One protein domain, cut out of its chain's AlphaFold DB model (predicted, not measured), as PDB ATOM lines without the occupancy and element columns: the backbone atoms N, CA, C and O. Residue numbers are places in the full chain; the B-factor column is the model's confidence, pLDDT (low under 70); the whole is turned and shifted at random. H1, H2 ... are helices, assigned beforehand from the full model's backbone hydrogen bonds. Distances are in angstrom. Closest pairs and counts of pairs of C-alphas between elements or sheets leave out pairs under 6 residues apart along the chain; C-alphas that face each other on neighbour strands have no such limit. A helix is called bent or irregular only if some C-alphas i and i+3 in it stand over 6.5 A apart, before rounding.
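AT A GLANCE: This is residues 92 to 168 of the 320 residues of the protein "Rho-GAP domain-containing protein" of Planoprotostelium fungivorum (UniProt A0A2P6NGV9). Look for a small, rounded cluster of helices in which H4 is packed between H1 on one side and the long, kinked H2 on the other. H4 runs back beside H1, while H2 crosses H4 steeply; the short H3 packs on residues 100 to 104 of H1, and a long loop, residues 110 to 121, joins H1 to H2 at one end of the body. The printed part has 77 residues with four named helices, H1, H2, H3 and H4 in that order, and no named strand, which is the class all helix. It is compact, with a radius of gyration of the C-alphas of 11.5 A, and spans 32 by 23 by 22 A.

IN THESE COORDINATES: Find C-alpha 93 at (104.137, 104.405, 144.780); from there H1, residues 93 to 109, runs 23.2 A to C-alpha 109 at (83.764, 113.549, 138.501). H1 is neither bent nor irregular, but only just: C-alphas 106 and 109 are 6.1 A apart. H2, the longest helix, covers residues 122 to 142 and 27.6 A. It is irregular, with C-alphas 127 and 130 lying 8.2 A apart, and has a kink of 69 degrees near residue 129. H3 is residues 145 to 148. H4, residues 153 to 166, runs 19.9 A and ends at C-alpha 166, at (97.677, 106.941, 154.702).

HOW THE PARTS SIT: Start with H1 and H4, which touch at a shallow tilt of 25 degrees and run opposite ways; their closest C-alphas, of Ala 109 and Pro 153, are 5.3 A apart. H1 touches H3 with residues 100 to 104 alone, closest at the C-alphas of Lys 100 and Val 145, 6.3 A apart. H1 and H2 are close but not clearly touching, the C-alphas of Leu 97 and Ile 139 being closest at 7.8 A. H4 touches H2 with residues 154 to 159 alone; the closest C-alphas, of Thr 132 and Val 155, are 5.2 A apart. H2 and H4 run the same way at a steep tilt of 67 degrees, only just short of about perpendicular. H2 and H3 are near each other, with 7 pairs of C-alphas within 10 A. Every O i to N i+4 pair is within hydrogen-bond range in H1 and H4, against 12 of 17 in H2, and H3 is too short for such a pair.

THE WHOLE: The C-alphas of Ser 92 and Ser 114, the two farthest apart, are 33.1 A apart. The printed part has no cut. The link from H1 to H2 is long; those from H2 to H3 and from H3 to H4 are tight. Mean pLDDT of the printed part is 77.6; look for values under 70 in residues 92 to 95, 109 to 117 and 142 to 147.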
ATOM      1  N   SER A  92     107.403 107.851 145.013       59.16
ATOM      2  CA  SER A  92     106.944 106.785 145.894       59.16
ATOM      3  C   SER A  92     105.568 106.332 145.400       59.16
ATOM      4  O   SER A  92     104.745 107.147 144.990       59.16
ATOM      5  N   GLU A  93     105.343 105.028 145.343       64.00
ATOM      6  CA  GLU A  93     104.137 104.405 144.780       64.00
ATOM      7  C   GLU A  93     102.800 105.088 145.188       64.00
ATOM      8  O   GLU A  93     101.953 105.295 144.310       64.00
ATOM      9  N   PRO A  94     102.634 105.598 146.432       66.62
ATOM     10  CA  PRO A  94     101.454 106.376 146.836       66.62
ATOM     11  C   PRO A  94     101.213 107.677 146.045       66.62
ATOM     12  O   PRO A  94     100.076 108.109 145.873       66.62
ATOM     13  N   VAL A  95     102.267 108.313 145.539       66.31
ATOM     14  CA  VAL A  95     102.219 109.596 144.811       66.31
ATOM     15  C   VAL A  95     101.673 109.414 143.416       66.31
ATOM     16  O   VAL A  95     100.836 110.184 142.951       66.31
ATOM     17  N   ILE A  96     102.176 108.381 142.744       70.62
ATOM     18  CA  ILE A  96     101.740 108.012 141.403       70.62
ATOM     19  C   ILE A  96     100.257 107.663 141.468       70.62
ATOM     20  O   ILE A  96      99.474 108.118 140.635       70.62
ATOM     21  N   LEU A  97      99.862 106.921 142.501       77.12
ATOM     22  CA  LEU A  97      98.473 106.589 142.751       77.12
ATOM     23  C   LEU A  97      97.595 107.828 142.991       77.12
ATOM     24  O   LEU A  97      96.549 107.966 142.359       77.12
ATOM     25  N   LEU A  98      98.013 108.754 143.854       82.62
ATOM     26  CA  LEU A  98      97.250 109.980 144.104       82.62
ATOM     27  C   LEU A  98      97.138 110.849 142.852       82.62
ATOM     28  O   LEU A  98      96.049 111.319 142.538       82.62
ATOM     29  N   GLY A  99      98.217 110.993 142.081       79.25
ATOM     30  CA  GLY A  99      98.182 111.698 140.799       79.25
ATOM     31  C   GLY A  99      97.201 111.064 139.804       79.25
ATOM     32  O   GLY A  99      96.475 111.776 139.107       79.25
ATOM     33  N   LYS A 100      97.123 109.726 139.769       80.75
ATOM     34  CA  LYS A 100      96.139 108.980 138.966       80.75
ATOM     35  C   LYS A 100      94.700 109.253 139.421       80.75
ATOM     36  O   LYS A 100      93.843 109.503 138.574       80.75
ATOM     37  N   LEU A 101      94.445 109.236 140.731       86.25
ATOM     38  CA  LEU A 101      93.126 109.515 141.310       86.25
ATOM     39  C   LEU A 101      92.679 110.955 141.040       86.25
ATOM     40  O   LEU A 101      91.560 111.158 140.576       86.25
ATOM     41  N   ILE A 102      93.566 111.936 141.241       86.56
ATOM     42  CA  ILE A 102      93.295 113.354 140.959       86.56
ATOM     43  C   ILE A 102      92.913 113.527 139.489       86.56
ATOM     44  O   ILE A 102      91.837 114.041 139.192       86.56
ATOM     45  N   ARG A 103      93.726 113.010 138.562       83.12
ATOM     46  CA  ARG A 103      93.448 113.121 137.123       83.12
ATOM     47  C   ARG A 103      92.122 112.467 136.730       83.12
ATOM     48  O   ARG A 103      91.405 112.968 135.860       83.12
ATOM     49  N   TRP A 104      91.789 111.327 137.331       86.50
ATOM     50  CA  TRP A 104      90.510 110.675 137.073       86.50
ATOM     51  C   TRP A 104      89.340 111.522 137.594       86.50
ATOM     52  O   TRP A 104      88.375 111.731 136.862       86.50
ATOM     53  N   LEU A 105      89.440 112.071 138.810       85.50
ATOM     54  CA  LEU A 105      88.409 112.931 139.397       85.50
ATOM     55  C   LEU A 105      88.195 114.207 138.571       85.50
ATOM     56  O   LEU A 105      87.052 114.532 138.254       85.50
ATOM     57  N   GLU A 106      89.268 114.859 138.123       81.69
ATOM     58  CA  GLU A 106      89.185 116.034 137.243       81.69
ATOM     59  C   GLU A 106      88.458 115.721 135.927       81.69
ATOM     60  O   GLU A 106      87.655 116.513 135.443       81.69
ATOM     61  N   THR A 107      88.716 114.550 135.337       78.94
ATOM     62  CA  THR A 107      88.187 114.198 134.008       78.94
ATOM     63  C   THR A 107      86.807 113.547 134.029       78.94
ATOM     64  O   THR A 107      86.111 113.571 133.012       78.94
ATOM     65  N   LYS A 108      86.413 112.915 135.140       74.06
ATOM     66  CA  LYS A 108      85.175 112.124 135.235       74.06
ATOM     67  C   LYS A 108      84.191 112.660 136.263       74.06
ATOM     68  O   LYS A 108      83.006 112.703 135.953       74.06
ATOM     69  N   ALA A 109      84.654 113.076 137.441       69.69
ATOM     70  CA  ALA A 109      83.764 113.549 138.501       69.69
ATOM     71  C   ALA A 109      83.198 114.933 138.170       69.69
ATOM     72  O   ALA A 109      81.989 115.121 138.223       69.69
ATOM     73  N   LEU A 110      84.055 115.864 137.735       66.56
ATOM     74  CA  LEU A 110      83.654 117.239 137.402       66.56
ATOM     75  C   LEU A 110      82.843 117.357 136.098       66.56
ATOM     76  O   LEU A 110      82.310 118.419 135.801       66.56
ATOM     77  N   VAL A 111      82.755 116.278 135.312       66.94
ATOM     78  CA  VAL A 111      81.981 116.220 134.057       66.94
ATOM     79  C   VAL A 111      80.626 115.524 134.257       66.94
ATOM     80  O   VAL A 111      79.725 115.665 133.433       66.94
ATOM     81  N   GLN A 112      80.462 114.746 135.331       66.00
ATOM     82  CA  GLN A 112      79.208 114.067 135.658       66.00
ATOM     83  C   GLN A 112      78.442 114.880 136.702       66.00
ATOM     84  O   GLN A 112      78.699 114.757 137.898       66.00
ATOM     85  N   ASP A 113      77.475 115.679 136.242       60.56
ATOM     86  CA  ASP A 113      76.877 116.766 137.029       60.56
ATOM     87  C   ASP A 113      76.289 116.375 138.400       60.56
ATOM     88  O   ASP A 113      76.154 117.222 139.288       60.56
ATOM     89  N   SER A 114      75.892 115.113 138.580       63.12
ATOM     90  CA  SER A 114      75.328 114.606 139.836       63.12
ATOM     91  C   SER A 114      76.379 114.105 140.828       63.12
ATOM     92  O   SER A 114      76.097 114.029 142.014       63.12
ATOM     93  N   ALA A 115      77.574 113.728 140.369       64.00
ATOM     94  CA  ALA A 115      78.570 113.071 141.215       64.00
ATOM     95  C   ALA A 115      79.529 114.055 141.908       64.00
ATOM     96  O   ALA A 115      80.090 113.730 142.950       64.00
ATOM     97  N   ALA A 116      79.714 115.254 141.345       66.44
ATOM     98  CA  ALA A 116      80.525 116.314 141.946       66.44
ATOM     99  C   ALA A 116      79.853 116.970 143.173       66.44
ATOM    100  O   ALA A 116      80.541 117.395 144.108       66.44
ATOM    101  N   ASP A 117      78.518 117.010 143.206       68.75
ATOM    102  CA  ASP A 117      77.761 117.511 144.363       68.75
ATOM    103  C   ASP A 117      77.921 116.573 145.564       68.75
ATOM    104  O   ASP A 117      78.214 117.022 146.665       68.75
ATOM    105  N   ASP A 118      77.833 115.267 145.314       75.75
ATOM    106  CA  ASP A 118      77.925 114.215 146.331       75.75
ATOM    107  C   ASP A 118      79.372 113.908 146.771       75.75
ATOM    108  O   ASP A 118      79.611 113.097 147.673       75.75
ATOM    109  N   LEU A 119      80.368 114.511 146.113       78.31
ATOM    110  CA  LEU A 119      81.775 114.241 146.385       78.31
ATOM    111  C   LEU A 119      82.149 114.713 147.800       78.31
ATOM    112  O   LEU A 119      81.943 115.872 148.155       78.31
ATOM    113  N   PHE A 120      82.733 113.810 148.590       78.56
ATOM    114  CA  PHE A 120      83.136 114.032 149.987       78.56
ATOM    115  C   PHE A 120      81.995 114.292 150.991       78.56
ATOM    116  O   PHE A 120      82.277 114.505 152.169       78.56
ATOM    117  N   ASP A 121      80.724 114.182 150.584       78.56
ATOM    118  CA  ASP A 121      79.593 114.228 151.519       78.56
ATOM    119  C   ASP A 121      79.599 112.969 152.409       78.56
ATOM    120  O   ASP A 121      79.500 111.829 151.937       78.56
ATOM    121  N   ALA A 122      79.704 113.164 153.725       70.38
ATOM    122  CA  ALA A 122      79.759 112.088 154.714       70.38
ATOM    123  C   ALA A 122      78.523 111.164 154.683       70.38
ATOM    124  O   ALA A 122      78.625 109.955 154.904       70.38
ATOM    125  N   SER A 123      77.342 111.714 154.400       73.75
ATOM    126  CA  SER A 123      76.082 110.970 154.358       73.75
ATOM    127  C   SER A 123      75.958 110.099 153.105       73.75
ATOM    128  O   SER A 123      75.354 109.020 153.145       73.75
ATOM    129  N   VAL A 124      76.556 110.538 151.994       73.31
ATOM    130  CA  VAL A 124      76.557 109.801 150.728       73.31
ATOM    131  C   VAL A 124      77.669 108.756 150.722       73.31
ATOM    132  O   VAL A 124      77.403 107.588 150.438       73.31
ATOM    133  N   THR A 125      78.882 109.130 151.126       76.25
ATOM    134  CA  THR A 125      80.048 108.229 151.202       76.25
ATOM    135  C   THR A 125      79.808 107.023 152.113       76.25
ATOM    136  O   THR A 125      80.194 105.905 151.764       76.25
ATOM    137  N   ALA A 126      79.072 107.186 153.222       76.00
ATOM    138  CA  ALA A 126      78.713 106.082 154.116       76.00
ATOM    139  C   ALA A 126      77.976 104.929 153.399       76.00
ATOM    140  O   ALA A 126      78.169 103.757 153.741       76.00
ATOM    141  N   LYS A 127      77.181 105.235 152.362       83.56
ATOM    142  CA  LYS A 127      76.436 104.238 151.569       83.56
ATOM    143  C   LYS A 127      77.357 103.345 150.738       83.56
ATOM    144  O   LYS A 127      76.987 102.217 150.423       83.56
ATOM    145  N   PHE A 128      78.561 103.822 150.437       83.69
ATOM    146  CA  PHE A 128      79.512 103.173 149.542       83.69
ATOM    147  C   PHE A 128      80.687 102.498 150.259       83.69
ATOM    148  O   PHE A 128      81.587 101.984 149.605       83.69
ATOM    149  N   THR A 129      80.662 102.409 151.594       84.94
ATOM    150  CA  THR A 129      81.778 101.901 152.418       84.94
ATOM    151  C   THR A 129      82.415 100.599 151.900       84.94
ATOM    152  O   THR A 129      83.638 100.476 151.890       84.94
ATOM    153  N   LYS A 130      81.610  99.623 151.448       85.56
ATOM    154  CA  LYS A 130      82.116  98.342 150.914       85.56
ATOM    155  C   LYS A 130      82.785  98.482 149.544       85.56
ATOM    156  O   LYS A 130      83.767  97.798 149.283       85.56
ATOM    157  N   GLU A 131      82.246  99.338 148.681       86.19
ATOM    158  CA  GLU A 131      82.808  99.606 147.352       86.19
ATOM    159  C   GLU A 131      84.107 100.404 147.467       86.19
ATOM    160  O   GLU A 131      85.082 100.071 146.800       86.19
ATOM    161  N   THR A 132      84.152 101.382 148.377       86.56
ATOM    162  CA  THR A 132      85.369 102.123 148.729       86.56
ATOM    163  C   THR A 132      86.467 101.183 149.206       86.56
ATOM    164  O   THR A 132      87.598 101.279 148.742       86.56
ATOM    165  N   GLU A 133      86.139 100.246 150.099       85.94
ATOM    166  CA  GLU A 133      87.097  99.261 150.605       85.94
ATOM    167  C   GLU A 133      87.623  98.343 149.494       85.94
ATOM    168  O   GLU A 133      88.827  98.136 149.366       85.94
ATOM    169  N   ALA A 134      86.728  97.830 148.645       85.00
ATOM    170  CA  ALA A 134      87.112  96.973 147.529       85.00
ATOM    171  C   ALA A 134      88.015  97.708 146.526       85.00
ATOM    172  O   ALA A 134      89.014  97.147 146.074       85.00
ATOM    173  N   LEU A 135      87.687  98.963 146.201       86.38
ATOM    174  CA  LEU A 135      88.486  99.784 145.297       86.38
ATOM    175  C   LEU A 135      89.855 100.116 145.899       86.38
ATOM    176  O   LEU A 135      90.865 100.001 145.211       86.38
ATOM    177  N   HIS A 136      89.906 100.483 147.179       84.62
ATOM    178  CA  HIS A 136      91.154 100.794 147.877       84.62
ATOM    179  C   HIS A 136      92.099  99.583 147.931       84.62
ATOM    180  O   HIS A 136      93.266  99.709 147.568       84.62
ATOM    181  N   GLN A 137      91.590  98.382 148.233       82.81
ATOM    182  CA  GLN A 137      92.386  97.145 148.194       82.81
ATOM    183  C   GLN A 137      92.885  96.789 146.791       82.81
ATOM    184  O   GLN A 137      93.987  96.265 146.632       82.81
ATOM    185  N   LEU A 138      92.066  97.032 145.768       82.06
ATOM    186  CA  LEU A 138      92.421  96.773 144.375       82.06
ATOM    187  C   LEU A 138      93.539  97.710 143.907       82.06
ATOM    188  O   LEU A 138      94.488  97.289 143.249       82.06
ATOM    189  N   ILE A 139      93.442  98.967 144.323       79.38
ATOM    190  CA  ILE A 139      94.435 100.002 144.083       79.38
ATOM    191  C   ILE A 139      95.770  99.690 144.768       79.38
ATOM    192  O   ILE A 139      96.808  99.812 144.123       79.38
ATOM    193  N   GLN A 140      95.746  99.251 146.032       76.38
ATOM    194  CA  GLN A 140      96.955  98.894 146.782       76.38
ATOM    195  C   GLN A 140      97.688  97.671 146.216       76.38
ATOM    196  O   GLN A 140      98.865  97.490 146.509       76.38
ATOM    197  N   LYS A 141      97.001  96.808 145.455       72.25
ATOM    198  CA  LYS A 141      97.603  95.590 144.903       72.25
ATOM    199  C   LYS A 141      98.307  95.820 143.572       72.25
ATOM    200  O   LYS A 141      99.442  95.397 143.468       72.25
ATOM    201  N   ASP A 142      97.654  96.455 142.594       63.56
ATOM    202  CA  ASP A 142      98.190  96.619 141.225       63.56
ATOM    203  C   ASP A 142      97.460  97.743 140.439       63.56
ATOM    204  O   ASP A 142      97.281  97.671 139.222       63.56
ATOM    205  N   GLY A 143      96.942  98.772 141.122       61.25
ATOM    206  CA  GLY A 143      95.954  99.701 140.556       61.25
ATOM    207  C   GLY A 143      96.405 100.506 139.329       61.25
ATOM    208  O   GLY A 143      97.032 101.564 139.452       61.25
ATOM    209  N   ASP A 144      95.990 100.085 138.130       67.62
ATOM    210  CA  ASP A 144      96.003 100.937 136.937       67.62
ATOM    211  C   ASP A 144      94.752 101.837 136.858       67.62
ATOM    212  O   ASP A 144      93.686 101.493 137.366       67.62
ATOM    213  N   VAL A 145      94.855 102.986 136.183       60.69
ATOM    214  CA  VAL A 145      93.758 103.945 135.956       60.69
ATOM    215  C   VAL A 145      92.580 103.293 135.229       60.69
ATOM    216  O   VAL A 145      91.433 103.657 135.487       60.69
ATOM    217  N   GLY A 146      92.836 102.301 134.364       63.78
ATOM    218  CA  GLY A 146      91.784 101.522 133.701       63.78
ATOM    219  C   GLY A 146      90.844 100.815 134.683       63.78
ATOM    220  O   GLY A 146      89.666 100.626 134.399       63.78
ATOM    221  N   THR A 147      91.324 100.526 135.890       67.88
ATOM    222  CA  THR A 147      90.536  99.931 136.974       67.88
ATOM    223  C   THR A 147      89.449 100.871 137.500       67.88
ATOM    224  O   THR A 147      88.452 100.421 138.054       67.88
ATOM    225  N   LEU A 148      89.601 102.184 137.301       76.19
ATOM    226  CA  LEU A 148      88.684 103.197 137.821       76.19
ATOM    227  C   LEU A 148      87.437 103.390 136.940       76.19
ATOM    228  O   LEU A 148      86.447 103.953 137.398       76.19
ATOM    229  N   SER A 149      87.441 102.938 135.676       73.44
ATOM    230  CA  SER A 149      86.408 103.293 134.684       73.44
ATOM    231  C   SER A 149      85.011 102.692 134.913       73.44
ATOM    232  O   SER A 149      84.117 102.938 134.110       73.44
ATOM    233  N   GLY A 150      84.806 101.925 135.986       77.00
ATOM    234  CA  GLY A 150      83.503 101.373 136.382       77.00
ATOM    235  C   GLY A 150      83.000 101.846 137.747       77.00
ATOM    236  O   GLY A 150      81.930 101.414 138.168       77.00
ATOM    237  N   PHE A 151      83.753 102.700 138.444       82.12
ATOM    238  CA  PHE A 151      83.419 103.120 139.803       82.12
ATOM    239  C   PHE A 151      82.682 104.457 139.825       82.12
ATOM    240  O   PHE A 151      82.929 105.348 139.012       82.12
ATOM    241  N   ASN A 152      81.775 104.595 140.794       84.88
ATOM    242  CA  ASN A 152      81.103 105.857 141.068       84.88
ATOM    243  C   ASN A 152      82.147 106.909 141.505       84.88
ATOM    244  O   ASN A 152      82.987 106.595 142.353       84.88
ATOM    245  N   PRO A 153      82.109 108.152 140.988       85.31
ATOM    246  CA  PRO A 153      83.070 109.176 141.384       85.31
ATOM    247  C   PRO A 153      83.122 109.467 142.889       85.31
ATOM    248  O   PRO A 153      84.200 109.763 143.398       85.31
ATOM    249  N   VAL A 154      82.014 109.296 143.617       85.06
ATOM    250  CA  VAL A 154      81.971 109.405 145.087       85.06
ATOM    251  C   VAL A 154      82.859 108.347 145.749       85.06
ATOM    252  O   VAL A 154      83.578 108.646 146.701       85.06
ATOM    253  N   VAL A 155      82.869 107.121 145.213       86.19
ATOM    254  CA  VAL A 155      83.736 106.027 145.684       86.19
ATOM    255  C   VAL A 155      85.199 106.383 145.444       86.19
ATOM    256  O   VAL A 155      86.017 106.268 146.352       86.19
ATOM    257  N   VAL A 156      85.526 106.853 144.236       88.12
ATOM    258  CA  VAL A 156      86.899 107.239 143.873       88.12
ATOM    259  C   VAL A 156      87.384 108.419 144.722       88.12
ATOM    260  O   VAL A 156      88.524 108.407 145.182       88.12
ATOM    261  N   GLY A 157      86.514 109.397 144.990       88.31
ATOM    262  CA  GLY A 157      86.795 110.520 145.885       88.31
ATOM    263  C   GLY A 157      87.097 110.063 147.309       88.31
ATOM    264  O   GLY A 157      88.106 110.457 147.889       88.31
ATOM    265  N   GLU A 158      86.286 109.168 147.867       88.00
ATOM    266  CA  GLU A 158      86.544 108.653 149.213       88.00
ATOM    267  C   GLU A 158      87.835 107.816 149.275       88.00
ATOM    268  O   GLU A 158      88.586 107.916 150.244       88.00
ATOM    269  N   VAL A 159      88.163 107.047 148.230       88.62
ATOM    270  CA  VAL A 159      89.464 106.362 148.155       88.62
ATOM    271  C   VAL A 159      90.618 107.360 148.081       88.62
ATOM    272  O   VAL A 159      91.600 107.191 148.796       88.62
ATOM    273  N   PHE A 160      90.495 108.431 147.295       89.88
ATOM    274  CA  PHE A 160      91.477 109.520 147.267       89.88
ATOM    275  C   PHE A 160      91.709 110.115 148.660       89.88
ATOM    276  O   PHE A 160      92.854 110.224 149.104       89.88
ATOM    277  N   ARG A 161      90.631 110.415 149.390       87.56
ATOM    278  CA  ARG A 161      90.703 110.910 150.769       87.56
ATOM    279  C   ARG A 161      91.403 109.915 151.704       87.56
ATOM    280  O   ARG A 161      92.243 110.322 152.502       87.56
ATOM    281  N   ARG A 162      91.098 108.616 151.602       86.50
ATOM    282  CA  ARG A 162      91.776 107.568 152.387       86.50
ATOM    283  C   ARG A 162      93.261 107.466 152.055       86.50
ATOM    284  O   ARG A 162      94.077 107.422 152.967       86.50
ATOM    285  N   CYS A 163      93.631 107.506 150.778       86.00
ATOM    286  CA  CYS A 163      95.034 107.499 150.373       86.00
ATOM    287  C   CYS A 163      95.792 108.720 150.920       86.00
ATOM    288  O   CYS A 163      96.929 108.576 151.357       86.00
ATOM    289  N   LEU A 164      95.166 109.904 150.973       85.62
ATOM    290  CA  LEU A 164      95.753 111.076 151.634       85.62
ATOM    291  C   LEU A 164      95.950 110.873 153.147       85.62
ATOM    292  O   LEU A 164      96.940 111.355 153.693       85.62
ATOM    293  N   LEU A 165      95.045 110.157 153.829       83.44
ATOM    294  CA  LEU A 165      95.192 109.830 155.256       83.44
ATOM    295  C   LEU A 165      96.379 108.897 155.515       83.44
ATOM    296  O   LEU A 165      97.052 109.049 156.536       83.44
ATOM    297  N   GLU A 166      96.612 107.947 154.611       82.81
ATOM    298  CA  GLU A 166      97.677 106.941 154.702       82.81
ATOM    299  C   GLU A 166      99.067 107.498 154.391       82.81
ATOM    300  O   GLU A 166     100.069 106.906 154.790       82.81
ATOM    301  N   LEU A 167      99.142 108.641 153.705       79.88
ATOM    302  CA  LEU A 167     100.407 109.333 153.523       79.88
ATOM    303  C   LEU A 167     100.976 109.809 154.858       79.88
ATOM    304  O   LEU A 167     100.252 110.316 155.722       79.88
ATOM    305  N   GLU A 168     102.307 109.743 154.968       76.19
ATOM    306  CA  GLU A 168     103.019 110.555 155.952       76.19
ATOM    307  C   GLU A 168     102.618 112.033 155.775       76.19
ATOM    308  O   GLU A 168     102.413 112.474 154.636       76.19
TER     309      GLU A 168